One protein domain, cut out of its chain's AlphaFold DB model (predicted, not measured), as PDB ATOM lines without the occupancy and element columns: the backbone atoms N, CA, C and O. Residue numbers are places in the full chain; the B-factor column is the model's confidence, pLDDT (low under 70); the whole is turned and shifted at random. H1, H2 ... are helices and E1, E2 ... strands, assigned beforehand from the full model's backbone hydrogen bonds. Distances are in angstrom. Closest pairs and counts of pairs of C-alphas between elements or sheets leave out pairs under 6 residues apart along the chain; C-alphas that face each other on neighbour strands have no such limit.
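AT A GLANCE: This is residues 235 to 394 of the 483 residues of an uncharacterized protein of Phocaeicola plebeius (UniProt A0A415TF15). The domain is a closed barrel of eight antiparallel strands, E1 to E8, that follow one another round the ring in chain order, with two helices packed on its outside. H1 packs on E8 and E1, and H2, joined to it by a tight link, crosses the barrel wall over E4 and E3. The printed part has 160 residues, with eight named strands followed by two named helices, and its class is mixed, helices and strands. It is compact and rounded, with a radius of gyration of the C-alphas of 15.9 A and spans of 42 by 40 by 36 A.

HOW THE PARTS SIT: The barrel is made of E1, residues 239 to 244, E2, 254 to 260, E3, 270 to 278, E4, 285 to 296, E5, 306 to 311, E6, 322 to 330, E7, 335 to 339, and E8, 353 to 357. These strands form a meander, each the antiparallel neighbour of the one before, and E8 and E1 close the ring. Within hydrogen-bond range are N 240 and O 258 of E1 and E2, 2.9 A, N 257 and O 274 of E2 and E3, 2.9 A, N 273 and O 291 of E3 and E4, 2.8 A, and N 294 and O 308 of E4 and E5, 2.8 A. Further round are N 307 and O 325 of E5 and E6, 2.8 A, N 328 and O 337 of E6 and E7, 2.9 A, N 336 and O 354 of E7 and E8, 2.9 A, and N 357 and O 241 of E8 and E1, 2.8 A. E4 bends by 72 degrees at residue 288, and E6 by 53 degrees at residue 326. H1, residues 366 to 379, lies outside the barrel, over E1 and E2, at a height over the sheet of 9.4 A. It runs slantwise to the strands, at 37 degrees to E1 on the local plane; its closest C-alphas with E8 are those of Ser 372 and Ile 357, 5.9 A apart. H2, residues 383 to 394, also lies outside, at a height of 8.9 A, and runs across the strands, at 72 degrees to E4 on the local plane. Its closest C-alphas with E3 are those of Phe 387 and Gln 274, 6.9 A apart. H1 and H2 meet only through their link. In H1 and H2 every O i to N i+4 pair is within hydrogen-bond range.

IN THESE COORDINATES: E1 begins at C-alpha 239, (98.486, 136.192, 97.422). E4, the longest strand, runs 29.8 A from C-alpha 285 to C-alpha 296, at (111.232, 140.013, 111.075). E3 measures 24.9 A, E6 24.3 A and H1 20.2 A. H2, 16.6 A long, ends at C-alpha 394, (96.110, 119.535, 107.567).

THE WHOLE: The two C-alphas farthest apart, those of Asp 281 and Glu 302, are 47.7 A apart. The printed part has no cut, and the link from E7 to E8, residues 340 to 352, is long. The mean pLDDT of the printed part is 82.2; residues 262 to 269, 298 to 304, 313 to 320, 343 and 361 to 364 are under 70.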
ATOM      1  N   GLU A 235     103.189 145.235  98.648       82.12
ATOM      2  CA  GLU A 235     103.336 145.065  97.213       82.12
ATOM      3  C   GLU A 235     103.171 143.612  96.751       82.12
ATOM      4  O   GLU A 235     102.990 143.391  95.551       82.12
ATOM      5  N   TRP A 236     103.227 142.621  97.649       87.25
ATOM      6  CA  TRP A 236     102.939 141.217  97.330       87.25
ATOM      7  C   TRP A 236     101.438 140.951  97.190       87.25
ATOM      8  O   TRP A 236     101.075 140.018  96.479       87.25
ATOM      9  N   GLY A 237     100.587 141.802  97.774       85.50
ATOM     10  CA  GLY A 237      99.144 141.582  97.871       85.50
ATOM     11  C   GLY A 237      98.784 140.419  98.802       85.50
ATOM     12  O   GLY A 237      99.653 139.842  99.457       85.50
ATOM     13  N   GLU A 238      97.498 140.057  98.826       85.44
ATOM     14  CA  GLU A 238      96.987 138.941  99.642       85.44
ATOM     15  C   GLU A 238      97.633 137.596  99.277       85.44
ATOM     16  O   GLU A 238      97.862 136.731 100.122       85.44
ATOM     17  N   ILE A 239      97.911 137.410  97.984       90.31
ATOM     18  CA  ILE A 239      98.486 136.192  97.422       90.31
ATOM     19  C   ILE A 239      99.615 136.582  96.475       90.31
ATOM     20  O   ILE A 239      99.438 137.395  95.568       90.31
ATOM     21  N   SER A 240     100.764 135.930  96.635       93.12
ATOM     22  CA  SER A 240     101.885 136.041  95.703       93.12
ATOM     23  C   SER A 240     102.476 134.679  95.356       93.12
ATOM     24  O   SER A 240     102.394 133.724  96.128       93.12
ATOM     25  N   TYR A 241     103.085 134.591  94.174       95.31
ATOM     26  CA  TYR A 241     103.696 133.368  93.662       95.31
ATOM     27  C   TYR A 241     105.190 133.560  93.459       95.31
ATOM     28  O   TYR A 241     105.632 134.598  92.966       95.31
ATOM     29  N   TRP A 242     105.958 132.534  93.800       95.88
ATOM     30  CA  TRP A 242     107.413 132.567  93.792       95.88
ATOM     31  C   TRP A 242     107.971 131.291  93.180       95.88
ATOM     32  O   TRP A 242     107.374 130.219  93.298       95.88
ATOM     33  N   HIS A 243     109.136 131.397  92.552       95.38
ATOM     34  CA  HIS A 243     109.930 130.256  92.109       95.38
ATOM     35  C   HIS A 243     111.399 130.463  92.479       95.38
ATOM     36  O   HIS A 243     111.821 131.573  92.799       95.38
ATOM     37  N   ALA A 244     112.194 129.394  92.428       94.62
ATOM     38  CA  ALA A 244     113.629 129.497  92.643       94.62
ATOM     39  C   ALA A 244     114.249 130.349  91.529       94.62
ATOM     40  O   ALA A 244     113.900 130.196  90.355       94.62
ATOM     41  N   SER A 245     115.155 131.255  91.874       91.50
ATOM     42  CA  SER A 245     115.786 132.108  90.867       91.50
ATOM     43  C   SER A 245     116.546 131.282  89.827       91.50
ATOM     44  O   SER A 245     116.990 130.163  90.081       91.50
ATOM     45  N   ASP A 246     116.645 131.822  88.615       88.31
ATOM     46  CA  ASP A 246     117.318 131.196  87.475       88.31
ATOM     47  C   ASP A 246     116.760 129.837  86.991       88.31
ATOM     48  O   ASP A 246     117.388 129.176  86.154       88.31
ATOM     49  N   THR A 247     115.542 129.450  87.394       90.50
ATOM     50  CA  THR A 247     114.881 128.225  86.903       90.50
ATOM     51  C   THR A 247     113.886 128.467  85.766       90.50
ATOM     52  O   THR A 247     113.084 129.403  85.803       90.50
ATOM     53  N   ASP A 248     113.878 127.571  84.775       90.62
ATOM     54  CA  ASP A 248     112.843 127.522  83.737       90.62
ATOM     55  C   ASP A 248     111.572 126.837  84.233       90.62
ATOM     56  O   ASP A 248     111.639 125.856  84.972       90.62
ATOM     57  N   PHE A 249     110.418 127.280  83.733       91.88
ATOM     58  CA  PHE A 249     109.156 126.578  83.941       91.88
ATOM     59  C   PHE A 249     109.212 125.192  83.281       91.88
ATOM     60  O   PHE A 249     109.218 125.076  82.051       91.88
ATOM     61  N   CYS A 250     109.235 124.126  84.081       91.00
ATOM     62  CA  CYS A 250     109.098 122.763  83.581       91.00
ATOM     63  C   CYS A 250     108.595 121.791  84.655       91.00
ATOM     64  O   CYS A 250     108.611 122.077  85.850       91.00
ATOM     65  N   LYS A 251     108.163 120.609  84.210       90.12
ATOM     66  CA  LYS A 251     107.748 119.496  85.070       90.12
ATOM     67  C   LYS A 251     108.741 119.250  86.212       90.12
ATOM     68  O   LYS A 251     109.925 119.015  85.973       90.12
ATOM     69  N   GLY A 252     108.209 119.146  87.427       86.12
ATOM     70  CA  GLY A 252     108.962 118.844  88.644       86.12
ATOM     71  C   GLY A 252     109.663 120.052  89.261       86.12
ATOM     72  O   GLY A 252     110.283 119.897  90.307       86.12
ATOM     73  N   GLN A 253     109.566 121.232  88.643       93.56
ATOM     74  CA  GLN A 253     109.936 122.476  89.309       93.56
ATOM     75  C   GLN A 253     108.902 122.845  90.361       93.56
ATOM     76  O   GLN A 253     107.741 122.426  90.288       93.56
ATOM     77  N   LYS A 254     109.355 123.638  91.325       95.12
ATOM     78  CA  LYS A 254     108.569 124.054  92.475       95.12
ATOM     79  C   LYS A 254     108.061 125.476  92.319       95.12
ATOM     80  O   LYS A 254     108.749 126.333  91.764       95.12
ATOM     81  N   VAL A 255     106.874 125.702  92.859       95.50
ATOM     82  CA  VAL A 255     106.248 127.014  93.008       95.50
ATOM     83  C   VAL A 255     105.801 127.162  94.442       95.50
ATOM     84  O   VAL A 255     105.267 126.220  95.025       95.50
ATOM     85  N   TRP A 256     105.981 128.350  94.996       96.00
ATOM     86  CA  TRP A 256     105.489 128.685  96.319       96.00
ATOM     87  C   TRP A 256     104.399 129.736  96.199       96.00
ATOM     88  O   TRP A 256     104.616 130.797  95.619       96.00
ATOM     89  N   MET A 257     103.227 129.426  96.743       95.38
ATOM     90  CA  MET A 257     102.125 130.366  96.902       95.38
ATOM     91  C   MET A 257     102.160 130.889  98.332       95.38
ATOM     92  O   MET A 257     102.025 130.109  99.272       95.38
ATOM     93  N   PHE A 258     102.378 132.187  98.482       93.44
ATOM     94  CA  PHE A 258     102.410 132.891  99.756       93.44
ATOM     95  C   PHE A 258     101.058 133.566  99.939       93.44
ATOM     96  O   PHE A 258     100.721 134.452  99.156       93.44
ATOM     97  N   MET A 259     100.307 133.157 100.958       90.75
ATOM     98  CA  MET A 259      99.078 133.819 101.382       90.75
ATOM     99  C   MET A 259      99.370 134.651 102.627       90.75
ATOM    100  O   MET A 259      99.863 134.113 103.622       90.75
ATOM    101  N   SER A 260      99.103 135.952 102.572       85.62
ATOM    102  CA  SER A 260      99.245 136.828 103.731       85.62
ATOM    103  C   SER A 260      98.204 136.474 104.787       85.62
ATOM    104  O   SER A 260      97.022 136.337 104.476       85.62
ATOM    105  N   ARG A 261      98.626 136.376 106.046       74.56
ATOM    106  CA  ARG A 261      97.703 136.363 107.179       74.56
ATOM    107  C   ARG A 261      97.519 137.809 107.631       74.56
ATOM    108  O   ARG A 261      98.438 138.376 108.218       74.56
ATOM    109  N   GLU A 262      96.385 138.417 107.295       56.66
ATOM    110  CA  GLU A 262      96.082 139.785 107.728       56.66
ATOM    111  C   GLU A 262      95.953 139.833 109.260       56.66
ATOM    112  O   GLU A 262      95.396 138.930 109.870       56.66
ATOM    113  N   SER A 263      96.515 140.859 109.893       49.72
ATOM    114  CA  SER A 263      96.238 141.250 111.279       49.72
ATOM    115  C   SER A 263      96.185 142.772 111.263       49.72
ATOM    116  O   SER A 263      97.123 143.373 110.738       49.72
ATOM    117  N   ASP A 264      95.120 143.395 111.758       43.91
ATOM    118  CA  ASP A 264      94.805 144.810 111.510       43.91
ATOM    119  C   ASP A 264      95.915 145.813 111.931       43.91
ATOM    120  O   ASP A 264      95.897 146.314 113.053       43.91
ATOM    121  N   SER A 265      96.875 146.119 111.027       37.78
ATOM    122  CA  SER A 265      97.640 147.383 110.820       37.78
ATOM    123  C   SER A 265      99.055 147.167 110.206       37.78
ATOM    124  O   SER A 265      99.571 146.059 110.112       37.78
ATOM    125  N   ILE A 266      99.673 148.262 109.739       35.91
ATOM    126  CA  ILE A 266     100.406 148.433 108.465       35.91
ATOM    127  C   ILE A 266     101.826 147.853 108.285       35.91
ATOM    128  O   ILE A 266     102.392 148.094 107.223       35.91
ATOM    129  N   TYR A 267     102.417 147.081 109.203       40.78
ATOM    130  CA  TYR A 267     103.732 146.447 108.942       40.78
ATOM    131  C   TYR A 267     103.924 145.094 109.639       40.78
ATOM    132  O   TYR A 267     104.925 144.922 110.321       40.78
ATOM    133  N   HIS A 268     103.010 144.126 109.489       51.94
ATOM    134  CA  HIS A 268     103.031 142.879 110.286       51.94
ATOM    135  C   HIS A 268     102.951 141.625 109.426       51.94
ATOM    136  O   HIS A 268     102.276 141.684 108.417       51.94
ATOM    137  N   GLY A 269     103.668 140.530 109.741       60.12
ATOM    138  CA  GLY A 269     104.086 139.557 108.719       60.12
ATOM    139  C   GLY A 269     104.211 138.101 109.065       60.12
ATOM    140  O   GLY A 269     105.299 137.627 109.401       60.12
ATOM    141  N   SER A 270     103.132 137.376 108.800       78.75
ATOM    142  CA  SER A 270     103.201 135.941 108.584       78.75
ATOM    143  C   SER A 270     102.544 135.576 107.258       78.75
ATOM    144  O   SER A 270     101.509 136.123 106.875       78.75
ATOM    145  N   TYR A 271     103.173 134.645 106.554       87.50
ATOM    146  CA  TYR A 271     102.653 134.048 105.340       87.50
ATOM    147  C   TYR A 271     102.400 132.573 105.593       87.50
ATOM    148  O   TYR A 271     103.281 131.862 106.083       87.50
ATOM    149  N   ILE A 272     101.215 132.104 105.219       88.81
ATOM    150  CA  ILE A 272     100.977 130.677 105.038       88.81
ATOM    151  C   ILE A 272     101.437 130.345 103.624       88.81
ATOM    152  O   ILE A 272     100.937 130.899 102.645       88.81
ATOM    153  N   VAL A 273     102.428 129.468 103.518       92.38
ATOM    154  CA  VAL A 273     103.084 129.150 102.256       92.38
ATOM    155  C   VAL A 273     102.802 127.710 101.870       92.38
ATOM    156  O   VAL A 273     103.088 126.779 102.623       92.38
ATOM    157  N   GLN A 274     102.280 127.530 100.659       93.69
ATOM    158  CA  GLN A 274     102.079 126.228 100.034       93.69
ATOM    159  C   GLN A 274     103.120 126.015  98.936       93.69
ATOM    160  O   GLN A 274     103.184 126.764  97.960       93.69
ATOM    161  N   GLU A 275     103.915 124.956  99.077       94.81
ATOM    162  CA  GLU A 275     104.779 124.437  98.016       94.81
ATOM    163  C   GLU A 275     103.956 123.563  97.058       94.81
ATOM    164  O   GLU A 275     103.222 122.672  97.503       94.81
ATOM    165  N   PHE A 276     104.125 123.782  95.755       95.06
ATOM    166  CA  PHE A 276     103.551 122.995  94.668       95.06
ATOM    167  C   PHE A 276     104.642 122.455  93.742       95.06
ATOM    168  O   PHE A 276     105.554 123.190  93.375       95.06
ATOM    169  N   ASP A 277     104.489 121.215  93.280       95.19
ATOM    170  CA  ASP A 277     105.236 120.684  92.136       95.19
ATOM    171  C   ASP A 277     104.447 120.878  90.839       95.19
ATOM    172  O   ASP A 277     103.252 120.575  90.768       95.19
ATOM    173  N   ILE A 278     105.140 121.264  89.771       94.25
ATOM    174  CA  ILE A 278     104.560 121.331  88.429       94.25
ATOM    175  C   ILE A 278     104.403 119.918  87.850       94.25
ATOM    176  O   ILE A 278     105.359 119.138  87.744       94.25
ATOM    177  N   GLY A 279     103.179 119.600  87.439       91.44
ATOM    178  CA  GLY A 279     102.775 118.341  86.831       91.44
ATOM    179  C   GLY A 279     103.370 118.100  85.441       91.44
ATOM    180  O   GLY A 279     104.076 118.919  84.859       91.44
ATOM    181  N   LYS A 280     103.094 116.917  84.878       88.62
ATOM    182  CA  LYS A 280     103.641 116.509  83.566       88.62
ATOM    183  C   LYS A 280     103.108 117.337  82.396       88.62
ATOM    184  O   LYS A 280     103.761 117.389  81.361       88.62
ATOM    185  N   ASP A 281     101.917 117.892  82.552       88.25
ATOM    186  CA  ASP A 281     101.182 118.664  81.553       88.25
ATOM    187  C   ASP A 281     101.455 120.169  81.638       88.25
ATOM    188  O   ASP A 281     100.892 120.913  80.843       88.25
ATOM    189  N   ASN A 282     102.320 120.612  82.565       82.31
ATOM    190  CA  ASN A 282     102.633 122.019  82.825       82.31
ATOM    191  C   ASN A 282     101.431 122.872  83.289       82.31
ATOM    192  O   ASN A 282     101.564 124.085  83.407       82.31
ATOM    193  N   GLU A 283     100.282 122.255  83.577       86.50
ATOM    194  CA  GLU A 283      99.050 122.941  83.996       86.50
ATOM    195  C   GLU A 283      98.483 122.400  85.311       86.50
ATOM    196  O   GLU A 283      97.712 123.084  85.979       86.50
ATOM    197  N   THR A 284      98.874 121.187  85.697       90.31
ATOM    198  CA  THR A 284      98.550 120.603  86.993       90.31
ATOM    199  C   THR A 284      99.581 121.042  88.031       90.31
ATOM    200  O   THR A 284     100.782 120.899  87.805       90.31
ATOM    201  N   PHE A 285      99.122 121.494  89.197       93.44
ATOM    202  CA  PHE A 285      99.967 121.855  90.339       93.44
ATOM    203  C   PHE A 285      99.659 120.920  91.506       93.44
ATOM    204  O   PHE A 285      98.513 120.802  91.936       93.44
ATOM    205  N   ILE A 286     100.679 120.209  91.989       93.50
ATOM    206  CA  ILE A 286     100.526 119.161  93.001       93.50
ATOM    207  C   ILE A 286     100.999 119.715  94.351       93.50
ATOM    208  O   ILE A 286     102.192 119.991  94.477       93.50
ATOM    209  N   PRO A 287     100.119 119.865  95.356       93.00
ATOM    210  CA  PRO A 287     100.496 120.375  96.674       93.00
ATOM    211  C   PRO A 287     101.482 119.423  97.369       93.00
ATOM    212  O   PRO A 287     101.359 118.198  97.273       93.00
ATOM    213  N   ARG A 288     102.483 119.986  98.056       90.56
ATOM    214  CA  ARG A 288     103.555 119.235  98.732       90.56
ATOM    215  C   ARG A 288     103.655 119.514 100.218       90.56
ATOM    216  O   ARG A 288     103.462 118.604 101.017       90.56
ATOM    217  N   LYS A 289     104.011 120.744 100.575       88.25
ATOM    218  CA  LYS A 289     104.279 121.159 101.954       88.25
ATOM    219  C   LYS A 289     103.539 122.448 102.260       88.25
ATOM    220  O   LYS A 289     103.456 123.318 101.395       88.25
ATOM    221  N   LEU A 290     103.066 122.550 103.494       87.81
ATOM    222  CA  LEU A 290     102.504 123.757 104.080       87.81
ATOM    223  C   LEU A 290     103.365 124.165 105.266       87.81
ATOM    224  O   LEU A 290     103.642 123.355 106.152       87.81
ATOM    225  N   PHE A 291     103.789 125.417 105.273       86.69
ATOM    226  CA  PHE A 291     104.579 125.989 106.353       86.69
ATOM    227  C   PHE A 291     104.224 127.461 106.534       86.69
ATOM    228  O   PHE A 291     103.683 128.108 105.638       86.69
ATOM    229  N   THR A 292     104.526 127.988 107.708       86.56
ATOM    230  CA  THR A 292     104.416 129.404 108.025       86.56
ATOM    231  C   THR A 292     105.789 130.046 107.897       86.56
ATOM    232  O   THR A 292     106.769 129.534 108.444       86.56
ATOM    233  N   ILE A 293     105.853 131.174 107.190       89.06
ATOM    234  CA  ILE A 293     107.026 132.048 107.143       89.06
ATOM    235  C   ILE A 293     106.702 133.344 107.876       89.06
ATOM    236  O   ILE A 293     105.702 133.986 107.568       89.06
ATOM    237  N   LEU A 294     107.570 133.748 108.799       87.12
ATOM    238  CA  LEU A 294     107.564 135.072 109.406       87.12
ATOM    239  C   LEU A 294     108.824 135.823 108.990       87.12
ATOM    240  O   LEU A 294     109.933 135.298 109.098       87.12
ATOM    241  N   PHE A 295     108.644 137.053 108.526       85.31
ATOM    242  CA  PHE A 295     109.735 137.969 108.217       85.31
ATOM    243  C   PHE A 295     109.837 138.986 109.339       85.31
ATOM    244  O   PHE A 295     108.868 139.676 109.611       85.31
ATOM    245  N   TRP A 296     110.982 139.079 109.990       81.94
ATOM    246  CA  TRP A 296     111.232 140.013 111.075       81.94
ATOM    247  C   TRP A 296     112.100 141.139 110.518       81.94
ATOM    248  O   TRP A 296     113.297 140.948 110.262       81.94
ATOM    249  N   ASN A 297     111.485 142.298 110.276       71.06
ATOM    250  CA  ASN A 297     112.240 143.506 109.970       71.06
ATOM    251  C   ASN A 297     112.972 143.990 111.221       71.06
ATOM    252  O   ASN A 297     112.559 143.744 112.351       71.06
ATOM    253  N   LYS A 298     114.070 144.708 111.002       67.19
ATOM    254  CA  LYS A 298     114.805 145.344 112.090       67.19
ATOM    255  C   LYS A 298     114.081 146.606 112.541       67.19
ATOM    256  O   LYS A 298     113.551 147.338 111.707       67.19
ATOM    257  N   GLU A 299     114.183 146.903 113.829       54.53
ATOM    258  CA  GLU A 299     113.927 148.251 114.342       54.53
ATOM    259  C   GLU A 299     115.132 149.189 114.107       54.53
ATOM    260  O   GLU A 299     114.934 150.394 113.996       54.53
ATOM    261  N   ASP A 300     116.352 148.644 113.941       49.12
ATOM    262  CA  ASP A 300     117.614 149.397 113.789       49.12
ATOM    263  C   ASP A 300     118.574 148.811 112.725       49.12
ATOM    264  O   ASP A 300     118.641 147.600 112.501       49.12
ATOM    265  N   ASP A 301     119.383 149.670 112.091       51.41
ATOM    266  CA  ASP A 301     120.234 149.344 110.927       51.41
ATOM    267  C   ASP A 301     121.401 148.359 111.202       51.41
ATOM    268  O   ASP A 301     122.011 147.862 110.250       51.41
ATOM    269  N   GLU A 302     121.723 148.046 112.466       41.50
ATOM    270  CA  GLU A 302     122.942 147.304 112.854       41.50
ATOM    271  C   GLU A 302     122.876 145.766 112.727       41.50
ATOM    272  O   GLU A 302     123.925 145.132 112.610       41.50
ATOM    273  N   TYR A 303     121.690 145.147 112.734       51.66
ATOM    274  CA  TYR A 303     121.536 143.673 112.676       51.66
ATOM    275  C   TYR A 303     121.259 143.174 111.254       51.66
ATOM    276  O   TYR A 303     121.345 143.974 110.346       51.66
ATOM    277  N   ASP A 304     120.952 141.902 110.998       64.31
ATOM    278  CA  ASP A 304     120.449 141.401 109.700       64.31
ATOM    279  C   ASP A 304     118.973 140.981 109.867       64.31
ATOM    280  O   ASP A 304     118.608 140.486 110.931       64.31
ATOM    281  N   SER A 305     118.099 141.216 108.875       84.00
ATOM    282  CA  SER A 305     116.664 140.882 108.996       84.00
ATOM    283  C   SER A 305     116.473 139.367 109.037       84.00
ATOM    284  O   SER A 305     117.116 138.649 108.271       84.00
ATOM    285  N   ILE A 306     115.592 138.869 109.903       86.50
ATOM    286  CA  ILE A 306     115.474 137.430 110.184       86.50
ATOM    287  C   ILE A 306     114.246 136.859 109.485       86.50
ATOM    288  O   ILE A 306     113.161 137.422 109.554       86.50
ATOM    289  N   VAL A 307     114.392 135.713 108.830       88.06
ATOM    290  CA  VAL A 307     113.265 134.900 108.376       88.06
ATOM    291  C   VAL A 307     113.157 133.681 109.280       88.06
ATOM    292  O   VAL A 307     114.137 132.976 109.515       88.06
ATOM    293  N   GLN A 308     111.958 133.444 109.797       88.12
ATOM    294  CA  GLN A 308     111.612 132.259 110.568       88.12
ATOM    295  C   GLN A 308     110.657 131.405 109.743       88.12
ATOM    296  O   GLN A 308     109.639 131.893 109.258       88.12
ATOM    297  N   ILE A 309     110.963 130.121 109.617       87.81
ATOM    298  CA  ILE A 309     110.142 129.147 108.901       87.81
ATOM    299  C   ILE A 309     109.769 128.040 109.884       87.81
ATOM    300  O   ILE A 309     110.616 127.559 110.637       87.81
ATOM    301  N   SER A 310     108.506 127.634 109.876       82.06
ATOM    302  CA  SER A 310     107.980 126.565 110.734       82.06
ATOM    303  C   SER A 310     106.910 125.778 109.991       82.06
ATOM    304  O   SER A 310     106.184 126.341 109.176       82.06
ATOM    305  N   ASN A 311     106.785 124.481 110.254       77.88
ATOM    306  CA  ASN A 311     105.646 123.715 109.746       77.88
ATOM    307  C   ASN A 311     104.346 124.170 110.413       77.88
ATOM    308  O   ASN A 311     104.336 124.563 111.578       77.88
ATOM    309  N   ILE A 312     103.235 124.025 109.694       72.00
ATOM    310  CA  ILE A 312     101.911 124.128 110.309       72.00
ATOM    311  C   ILE A 312     101.668 122.844 111.108       72.00
ATOM    312  O   ILE A 312     101.797 121.740 110.573       72.00
ATOM    313  N   ILE A 313     101.358 122.996 112.395       62.56
ATOM    314  CA  ILE A 313     101.130 121.876 113.312       62.56
ATOM    315  C   ILE A 313      99.907 121.088 112.839       62.56
ATOM    316  O   ILE A 313      98.815 121.636 112.707       62.56
ATOM    317  N   SER A 314     100.091 119.783 112.648       54.69
ATOM    318  CA  SER A 314      98.988 118.822 112.656       54.69
ATOM    319  C   SER A 314      99.045 118.033 113.961       54.69
ATOM    320  O   SER A 314     100.121 117.867 114.538       54.69
ATOM    321  N   LYS A 315      97.907 117.505 114.419       51.09
ATOM    322  CA  LYS A 315      97.825 116.689 115.646       51.09
ATOM    323  C   LYS A 315      98.714 115.433 115.636       51.09
ATOM    324  O   LYS A 315      98.827 114.779 116.663       51.09
ATOM    325  N   GLU A 316      99.305 115.081 114.493       47.25
ATOM    326  CA  GLU A 316     100.132 113.886 114.306       47.25
ATOM    327  C   GLU A 316     101.645 114.157 114.392       47.25
ATOM    328  O   GLU A 316     102.423 113.202 114.414       47.25
ATOM    329  N   SER A 317     102.095 115.420 114.430       50.62
ATOM    330  CA  SER A 317     103.527 115.737 114.512       50.62
ATOM    331  C   SER A 317     103.940 116.161 115.923       50.62
ATOM    332  O   SER A 317     103.709 117.300 116.320       50.62
ATOM    333  N   ASP A 318     104.633 115.267 116.629       46.75
ATOM    334  CA  ASP A 318     105.161 115.483 117.987       46.75
ATOM    335  C   ASP A 318     106.427 116.370 118.056       46.75
ATOM    336  O   ASP A 318     107.084 116.417 119.094       46.75
ATOM    337  N   SER A 319     106.845 117.021 116.964       52.62
ATOM    338  CA  SER A 319     108.055 117.849 116.978       52.62
ATOM    339  C   SER A 319     107.881 119.122 116.167       52.62
ATOM    340  O   SER A 319     107.784 119.093 114.935       52.62
ATOM    341  N   TYR A 320     107.901 120.238 116.872       63.81
ATOM    342  CA  TYR A 320     107.968 121.576 116.334       63.81
ATOM    343  C   TYR A 320     109.429 121.911 115.996       63.81
ATOM    344  O   TYR A 320     110.320 121.900 116.846       63.81
ATOM    345  N   GLN A 321     109.693 122.225 114.728       70.81
ATOM    346  CA  GLN A 321     111.007 122.675 114.279       70.81
ATOM    347  C   GLN A 321     110.901 124.086 113.718       70.81
ATOM    348  O   GLN A 321     109.991 124.407 112.959       70.81
ATOM    349  N   PHE A 322     111.848 124.927 114.110       77.75
ATOM    350  CA  PHE A 322     112.042 126.239 113.520       77.75
ATOM    351  C   PHE A 322     113.308 126.206 112.677       77.75
ATOM    352  O   PHE A 322     114.319 125.626 113.070       77.75
ATOM    353  N   SER A 323     113.246 126.864 111.531       85.00
ATOM    354  CA  SER A 323     114.390 127.172 110.688       85.00
ATOM    355  C   SER A 323     114.547 128.687 110.670       85.00
ATOM    356  O   SER A 323     113.588 129.403 110.372       85.00
ATOM    357  N   TYR A 324     115.735 129.167 111.026       87.69
ATOM    358  CA  TYR A 324     116.058 130.590 111.062       87.69
ATOM    359  C   TYR A 324     117.109 130.905 110.008       87.69
ATOM    360  O   TYR A 324     118.103 130.191 109.878       87.69
ATOM    361  N   GLY A 325     116.901 131.989 109.275       88.56
ATOM    362  CA  GLY A 325     117.870 132.521 108.328       88.56
ATOM    363  C   GLY A 325     117.870 134.038 108.349       88.56
ATOM    364  O   GLY A 325     116.983 134.671 108.920       88.56
ATOM    365  N   LEU A 326     118.855 134.627 107.693       90.00
ATOM    366  CA  LEU A 326     118.869 136.050 107.388       90.00
ATOM    367  C   LEU A 326     118.281 136.245 105.999       90.00
ATOM    368  O   LEU A 326     118.609 135.481 105.088       90.00
ATOM    369  N   TYR A 327     117.433 137.254 105.819       89.00
ATOM    370  CA  TYR A 327     116.872 137.571 104.513       89.00
ATOM    371  C   TYR A 327     117.167 138.998 104.066       89.00
ATOM    372  O   TYR A 327     117.321 139.928 104.856       89.00
ATOM    373  N   LYS A 328     117.193 139.169 102.746       88.56
ATOM    374  CA  LYS A 328     117.175 140.468 102.087       88.56
ATOM    375  C   LYS A 328     116.181 140.432 100.945       88.56
ATOM    376  O   LYS A 328     116.329 139.634 100.022       88.56
ATOM    377  N   TYR A 329     115.212 141.333 100.990       87.94
ATOM    378  CA  TYR A 329     114.308 141.565  99.878       87.94
ATOM    379  C   TYR A 329     114.833 142.703  98.991       87.94
ATOM    380  O   TYR A 329     115.235 143.761  99.477       87.94
ATOM    381  N   ILE A 330     114.893 142.455  97.685       87.44
ATOM    382  CA  ILE A 330     115.377 143.382  96.665       87.44
ATOM    383  C   ILE A 330     114.181 143.777  95.803       87.44
ATOM    384  O   ILE A 330     113.811 143.068  94.868       87.44
ATOM    385  N   GLU A 331     113.585 144.925  96.112       83.12
ATOM    386  CA  GLU A 331     112.353 145.397  95.470       83.12
ATOM    387  C   GLU A 331     112.499 145.575  93.948       83.12
ATOM    388  O   GLU A 331     111.606 145.203  93.186       83.12
ATOM    389  N   SER A 332     113.649 146.074  93.473       83.19
ATOM    390  CA  SER A 332     113.881 146.328  92.043       83.19
ATOM    391  C   SER A 332     113.829 145.058  91.189       83.19
ATOM    392  O   SER A 332     113.294 145.085  90.079       83.19
ATOM    393  N   SER A 333     114.337 143.941  91.715       81.94
ATOM    394  CA  SER A 333     114.310 142.627  91.064       81.94
ATOM    395  C   SER A 333     113.196 141.713  91.585       81.94
ATOM    396  O   SER A 333     113.051 140.609  91.076       81.94
ATOM    397  N   GLN A 334     112.396 142.165  92.561       87.56
ATOM    398  CA  GLN A 334     111.353 141.377  93.236       87.56
ATOM    399  C   GLN A 334     111.876 140.008  93.696       87.56
ATOM    400  O   GLN A 334     111.305 138.955  93.404       87.56
ATOM    401  N   GLU A 335     113.014 140.042  94.381       90.69
ATOM    402  CA  GLU A 335     113.765 138.856  94.772       90.69
ATOM    403  C   GLU A 335     113.971 138.820  96.283       90.69
ATOM    404  O   GLU A 335     114.310 139.835  96.889       90.69
ATOM    405  N   ILE A 336     113.819 137.644  96.884       91.50
ATOM    406  CA  ILE A 336     114.191 137.393  98.276       91.50
ATOM    407  C   ILE A 336     115.443 136.525  98.277       91.50
ATOM    408  O   ILE A 336     115.456 135.444  97.689       91.50
ATOM    409  N   ARG A 337     116.484 136.985  98.970       92.38
ATOM    410  CA  ARG A 337     117.689 136.208  99.276       92.38
ATOM    411  C   ARG A 337     117.641 135.743 100.712       92.38
ATOM    412  O   ARG A 337     117.342 136.559 101.576       92.38
ATOM    413  N   ILE A 338     117.970 134.482 100.952       91.69
ATOM    414  CA  ILE A 338     117.974 133.860 102.272       91.69
ATOM    415  C   ILE A 338     119.310 133.153 102.491       91.69
ATOM    416  O   ILE A 338     119.705 132.270 101.724       91.69
ATOM    417  N   SER A 339     120.001 133.522 103.563       90.75
ATOM    418  CA  SER A 339     121.215 132.861 104.027       90.75
ATOM    419  C   SER A 339     120.964 132.186 105.365       90.75
ATOM    420  O   SER A 339     120.516 132.823 106.315       90.75
ATOM    421  N   PHE A 340     121.290 130.904 105.432       87.69
ATOM    422  CA  PHE A 340     121.279 130.112 106.654       87.69
ATOM    423  C   PHE A 340     122.716 129.992 107.166       87.69
ATOM    424  O   PHE A 340     123.641 129.974 106.350       87.69
ATOM    425  N   ASP A 341     122.908 129.932 108.485       80.69
ATOM    426  CA  ASP A 341     124.249 129.845 109.086       80.69
ATOM    427  C   ASP A 341     124.918 128.500 108.746       80.69
ATOM    428  O   ASP A 341     126.080 128.438 108.342       80.69
ATOM    429  N   THR A 342     124.144 127.411 108.789       77.44
ATOM    430  CA  THR A 342     124.558 126.081 108.336       77.44
ATOM    431  C   THR A 342     123.539 125.449 107.381       77.44
ATOM    432  O   THR A 342     122.358 125.789 107.375       77.44
ATOM    433  N   GLU A 343     123.971 124.467 106.575       69.81
ATOM    434  CA  GLU A 343     123.060 123.708 105.695       69.81
ATOM    435  C   GLU A 343     121.963 122.966 106.477       69.81
ATOM    436  O   GLU A 343     120.863 122.763 105.962       69.81
ATOM    437  N   ASN A 344     122.241 122.594 107.732       77.38
ATOM    438  CA  ASN A 344     121.279 121.914 108.599       77.38
ATOM    439  C   ASN A 344     120.170 122.851 109.092       77.38
ATOM    440  O   ASN A 344     119.114 122.366 109.495       77.38
ATOM    441  N   ASP A 345     120.383 124.167 109.034       79.75
ATOM    442  CA  ASP A 345     119.397 125.142 109.491       79.75
ATOM    443  C   ASP A 345     118.277 125.338 108.464       79.75
ATOM    444  O   ASP A 345     117.180 125.735 108.847       79.75
ATOM    445  N   ASN A 346     118.477 124.989 107.183       85.31
ATOM    446  CA  ASN A 346     117.430 125.009 106.149       85.31
ATOM    447  C   ASN A 346     116.609 123.705 106.124       85.31
ATOM    448  O   ASN A 346     116.531 122.996 105.116       85.31
ATOM    449  N   ILE A 347     115.971 123.395 107.252       83.56
ATOM    450  CA  ILE A 347     115.178 122.172 107.471       83.56
ATOM    451  C   ILE A 347     114.102 121.989 106.383       83.56
ATOM    452  O   ILE A 347     113.836 120.877 105.917       83.56
ATOM    453  N   TYR A 348     113.497 123.093 105.941       84.81
ATOM    454  CA  TYR A 348     112.383 123.082 104.993       84.81
ATOM    455  C   TYR A 348     112.802 123.073 103.525       84.81
ATOM    456  O   TYR A 348     111.953 122.826 102.663       84.81
ATOM    457  N   GLN A 349     114.102 123.224 103.249       87.31
ATOM    458  CA  GLN A 349     114.687 123.249 101.906       87.31
ATOM    459  C   GLN A 349     114.109 124.373 101.033       87.31
ATOM    460  O   GLN A 349     113.880 124.186  99.833       87.31
ATOM    461  N   LEU A 350     113.853 125.540 101.633       88.81
ATOM    462  CA  LEU A 350     113.460 126.730 100.883       88.81
ATOM    463  C   LEU A 350     114.667 127.215 100.056       88.81
ATOM    464  O   LEU A 350     115.791 127.190 100.568       88.81
ATOM    465  N   PRO A 351     114.496 127.638  98.790       91.56
ATOM    466  CA  PRO A 351     115.605 128.161  98.001       91.56
ATOM    467  C   PRO A 351     116.268 129.369  98.667       91.56
ATOM    468  O   PRO A 351     115.592 130.243  99.201       91.56
ATOM    469  N   HIS A 352     117.592 129.465  98.543       92.12
ATOM    470  CA  HIS A 352     118.353 130.645  98.972       92.12
ATOM    471  C   HIS A 352     117.999 131.913  98.189       92.12
ATOM    472  O   HIS A 352     118.337 133.013  98.617       92.12
ATOM    473  N   GLN A 353     117.363 131.767  97.027       94.50
ATOM    474  CA  GLN A 353     116.951 132.876  96.184       94.50
ATOM    475  C   GLN A 353     115.595 132.543  95.563       94.50
ATOM    476  O   GLN A 353     115.443 131.522  94.880       94.50
ATOM    477  N   LEU A 354     114.609 133.387  95.846       94.94
ATOM    478  CA  LEU A 354     113.253 133.300  95.321       94.94
ATOM    479  C   LEU A 354     112.969 134.530  94.466       94.94
ATOM    480  O   LEU A 354     113.160 135.656  94.920       94.94
ATOM    481  N   THR A 355     112.454 134.313  93.261       94.31
ATOM    482  CA  THR A 355     111.988 135.369  92.359       94.31
ATOM    483  C   THR A 355     110.466 135.351  92.303       94.31
ATOM    484  O   THR A 355     109.849 134.296  92.120       94.31
ATOM    485  N   ARG A 356     109.851 136.524  92.470       93.69
ATOM    486  CA  ARG A 356     108.398 136.685  92.401       93.69
ATOM    487  C   ARG A 356     107.900 136.587  90.962       93.69
ATOM    488  O   ARG A 356     108.434 137.228  90.059       93.69
ATOM    489  N   ILE A 357     106.796 135.876  90.765       92.69
ATOM    490  CA  ILE A 357     106.082 135.781  89.490       92.69
ATOM    491  C   ILE A 357     105.089 136.938  89.407       92.69
ATOM    492  O   ILE A 357     104.163 137.038  90.211       92.69
ATOM    493  N   ARG A 358     105.282 137.834  88.435       86.38
ATOM    494  CA  ARG A 358     104.406 138.996  88.226       86.38
ATOM    495  C   ARG A 358     103.259 138.617  87.301       86.38
ATOM    496  O   ARG A 358     103.505 138.302  86.147       86.38
ATOM    497  N   ILE A 359     102.013 138.703  87.746       83.06
ATOM    498  CA  ILE A 359     100.839 138.504  86.880       83.06
ATOM    499  C   ILE A 359     100.430 139.859  86.282       83.06
ATOM    500  O   ILE A 359     100.389 140.858  86.997       83.06
ATOM    501  N   GLY A 360     100.150 139.918  84.976       70.88
ATOM    502  CA  GLY A 360      99.546 141.098  84.336       70.88
ATOM    503  C   GLY A 360     100.479 142.270  83.977       70.88
ATOM    504  O   GLY A 360      99.980 143.351  83.667       70.88
ATOM    505  N   TYR A 361     101.807 142.093  83.973       65.69
ATOM    506  CA  TYR A 361     102.782 143.144  83.616       65.69
ATOM    507  C   TYR A 361     103.445 142.899  82.246       65.69
ATOM    508  O   TYR A 361     103.488 141.762  81.780       65.69
ATOM    509  N   PRO A 362     103.983 143.932  81.564       63.94
ATOM    510  CA  PRO A 362     104.851 143.708  80.413       63.94
ATOM    511  C   PRO A 362     106.145 143.012  80.864       63.94
ATOM    512  O   PRO A 362     106.782 143.444  81.822       63.94
ATOM    513  N   TYR A 363     106.514 141.937  80.167       69.56
ATOM    514  CA  TYR A 363     107.710 141.141  80.462       69.56
ATOM    515  C   TYR A 363     108.808 141.450  79.452       69.56
ATOM    516  O   TYR A 363     108.603 141.261  78.247       69.56
ATOM    517  N   ASP A 364     109.974 141.855  79.946       69.44
ATOM    518  CA  ASP A 364     111.169 142.026  79.119       69.44
ATOM    519  C   ASP A 364     111.832 140.669  78.824       69.44
ATOM    520  O   ASP A 364     112.406 140.459  77.750       69.44
ATOM    521  N   GLU A 365     111.681 139.698  79.731       76.88
ATOM    522  CA  GLU A 365     112.294 138.378  79.620       76.88
ATOM    523  C   GLU A 365     111.305 137.276  79.213       76.88
ATOM    524  O   GLU A 365     110.219 137.096  79.769       76.88
ATOM    525  N   LYS A 366     111.719 136.442  78.247       80.81
ATOM    526  CA  LYS A 366     110.913 135.309  77.758       80.81
ATOM    527  C   LYS A 366     110.572 134.308  78.870       80.81
ATOM    528  O   LYS A 366     109.499 133.711  78.827       80.81
ATOM    529  N   ARG A 367     111.483 134.103  79.826       83.25
ATOM    530  CA  ARG A 367     111.310 133.158  80.939       83.25
ATOM    531  C   ARG A 367     110.194 133.614  81.881       83.25
ATOM    532  O   ARG A 367     109.289 132.829  82.152       83.25
ATOM    533  N   GLU A 368     110.206 134.880  82.294       83.19
ATOM    534  CA  GLU A 368     109.163 135.471  83.148       83.19
ATOM    535  C   GLU A 368     107.780 135.392  82.502       83.19
ATOM    536  O   GLU A 368     106.792 135.067  83.163       83.19
ATOM    537  N   LYS A 369     107.709 135.601  81.182       88.12
ATOM    538  CA  LYS A 369     106.456 135.487  80.430       88.12
ATOM    539  C   LYS A 369     105.841 134.086  80.506       88.12
ATOM    540  O   LYS A 369     104.622 133.961  80.568       88.12
ATOM    541  N   ILE A 370     106.666 133.035  80.475       90.62
ATOM    542  CA  ILE A 370     106.186 131.647  80.563       90.62
ATOM    543  C   ILE A 370     105.671 131.358  81.972       90.62
ATOM    544  O   ILE A 370     104.557 130.854  82.108       90.62
ATOM    545  N   TRP A 371     106.453 131.706  83.001       92.94
ATOM    546  CA  TRP A 371     106.039 131.565  84.398       92.94
ATOM    547  C   TRP A 371     104.695 132.240  84.650       92.94
ATOM    548  O   TRP A 371     103.757 131.610  85.131       92.94
ATOM    549  N   SER A 372     104.579 133.496  84.236       92.31
ATOM    550  CA  SER A 372     103.389 134.298  84.487       92.31
ATOM    551  C   SER A 372     102.151 133.762  83.776       92.31
ATOM    552  O   SER A 372     101.094 133.696  84.389       92.31
ATOM    553  N   TYR A 373     102.280 133.294  82.529       91.56
ATOM    554  CA  TYR A 373     101.160 132.719  81.775       91.56
ATOM    555  C   TYR A 373     100.536 131.495  82.465       91.56
ATOM    556  O   TYR A 373      99.314 131.389  82.575       91.56
ATOM    557  N   PHE A 374     101.364 130.552  82.926       92.81
ATOM    558  CA  PHE A 374     100.858 129.331  83.555       92.81
ATOM    559  C   PHE A 374     100.340 129.575  84.973       92.81
ATOM    560  O   PHE A 374      99.329 128.986  85.350       92.81
ATOM    561  N   ILE A 375     100.985 130.461  85.734       93.81
ATOM    562  CA  ILE A 375     100.519 130.825  87.075       93.81
ATOM    563  C   ILE A 375      99.223 131.628  87.024       93.81
ATOM    564  O   ILE A 375      98.313 131.319  87.779       93.81
ATOM    565  N   GLU A 376      99.072 132.570  86.094       92.94
ATOM    566  CA  GLU A 376      97.808 133.287  85.895       92.94
ATOM    567  C   GLU A 376      96.664 132.319  85.555       92.94
ATOM    568  O   GLU A 376      95.550 132.446  86.058       92.94
ATOM    569  N   LYS A 377      96.932 131.301  84.729       92.12
ATOM    570  CA  LYS A 377      95.945 130.260  84.414       92.12
ATOM    571  C   LYS A 377      95.596 129.389  85.627       92.12
ATOM    572  O   LYS A 377      94.463 128.917  85.713       92.12
ATOM    573  N   PHE A 378      96.554 129.145  86.516       92.75
ATOM    574  CA  PHE A 378      96.355 128.383  87.745       92.75
ATOM    575  C   PHE A 378      95.564 129.176  88.793       92.75
ATOM    576  O   PHE A 378      94.588 128.653  89.332       92.75
ATOM    577  N   ASP A 379      95.939 130.438  89.022       92.06
ATOM    578  CA  ASP A 379      95.288 131.354  89.967       92.06
ATOM    579  C   ASP A 379      93.818 131.602  89.600       92.06
ATOM    580  O   ASP A 379      92.932 131.447  90.435       92.06
ATOM    581  N   ASN A 380      93.530 131.832  88.312       90.81
ATOM    582  CA  ASN A 380      92.164 132.019  87.805       90.81
ATOM    583  C   ASN A 380      91.277 130.756  87.846       90.81
ATOM    584  O   ASN A 380      90.107 130.823  87.462       90.81
ATOM    585  N   LYS A 381      91.824 129.594  88.223       88.75
ATOM    586  CA  LYS A 381      91.089 128.326  88.311       88.75
ATOM    587  C   LYS A 381      91.023 127.824  89.749       88.75
ATOM    588  O   LYS A 381      90.125 128.195  90.493       88.75
ATOM    589  N   ASP A 382      91.971 126.966  90.118       85.88
ATOM    590  CA  ASP A 382      91.844 126.068  91.267       85.88
ATOM    591  C   ASP A 382      92.883 126.362  92.358       85.88
ATOM    592  O   ASP A 382      92.915 125.673  93.373       85.88
ATOM    593  N   ALA A 383      93.761 127.362  92.191       90.06
ATOM    594  CA  ALA A 383      94.849 127.598  93.144       90.06
ATOM    595  C   ALA A 383      94.344 127.816  94.577       90.06
ATOM    596  O   ALA A 383      94.800 127.145  95.504       90.06
ATOM    597  N   ARG A 384      93.360 128.710  94.748       89.44
ATOM    598  CA  ARG A 384      92.776 129.030  96.059       89.44
ATOM    599  C   ARG A 384      92.016 127.850  96.658       89.44
ATOM    600  O   ARG A 384      92.154 127.590  97.848       89.44
ATOM    601  N   SER A 385      91.257 127.113  95.846       89.12
ATOM    602  CA  SER A 385      90.490 125.956  96.322       89.12
ATOM    603  C   SER A 385      91.408 124.806  96.739       89.12
ATOM    604  O   SER A 385      91.204 124.218  97.799       89.12
ATOM    605  N   ILE A 386      92.469 124.531  95.972       91.38
ATOM    606  CA  ILE A 386      93.486 123.535  96.330       91.38
ATOM    607  C   ILE A 386      94.219 123.965  97.601       91.38
ATOM    608  O   ILE A 386      94.385 123.148  98.505       91.38
ATOM    609  N   PHE A 387      94.651 125.225  97.695       90.75
ATOM    610  CA  PHE A 387      95.303 125.754  98.893       90.75
ATOM    611  C   PHE A 387      94.416 125.583 100.135       90.75
ATOM    612  O   PHE A 387      94.830 124.938 101.099       90.75
ATOM    613  N   ALA A 388      93.179 126.088 100.083       87.06
ATOM    614  CA  ALA A 388      92.239 126.034 101.198       87.06
ATOM    615  C   ALA A 388      91.928 124.588 101.602       87.06
ATOM    616  O   ALA A 388      91.977 124.263 102.785       87.06
ATOM    617  N   HIS A 389      91.695 123.695 100.633       89.00
ATOM    618  CA  HIS A 389      91.429 122.283 100.902       89.00
ATOM    619  C   HIS A 389      92.605 121.588 101.602       89.00
ATOM    620  O   HIS A 389      92.396 120.849 102.561       89.00
ATOM    621  N   ASN A 390      93.847 121.834 101.170       88.94
ATOM    622  CA  ASN A 390      95.018 121.247 101.829       88.94
ATOM    623  C   ASN A 390      95.230 121.801 103.237       88.94
ATOM    624  O   ASN A 390      95.531 121.025 104.142       88.94
ATOM    625  N   LEU A 391      95.050 123.110 103.429       86.38
ATOM    626  CA  LEU A 391      95.159 123.734 104.744       86.38
ATOM    627  C   LEU A 391      94.105 123.175 105.708       86.38
ATOM    628  O   LEU A 391      94.446 122.735 106.802       86.38
ATOM    629  N   CYS A 392      92.849 123.106 105.266       85.00
ATOM    630  CA  CYS A 392      91.738 122.523 106.016       85.00
ATOM    631  C   CYS A 392      92.003 121.060 106.395       85.00
ATOM    632  O   CYS A 392      91.873 120.688 107.560       85.00
ATOM    633  N   ASN A 393      92.459 120.239 105.442       85.38
ATOM    634  CA  ASN A 393      92.810 118.842 105.703       85.38
ATOM    635  C   ASN A 393      93.939 118.713 106.735       85.38
ATOM    636  O   ASN A 393      93.862 117.860 107.616       85.38
ATOM    637  N   LEU A 394      94.976 119.555 106.641       81.62
ATOM    638  CA  LEU A 394      96.110 119.535 107.567       81.62
ATOM    639  C   LEU A 394      95.695 119.920 108.994       81.62
ATOM    640  O   LEU A 394      96.157 119.314 109.959       81.62
TER     641      LEU A 394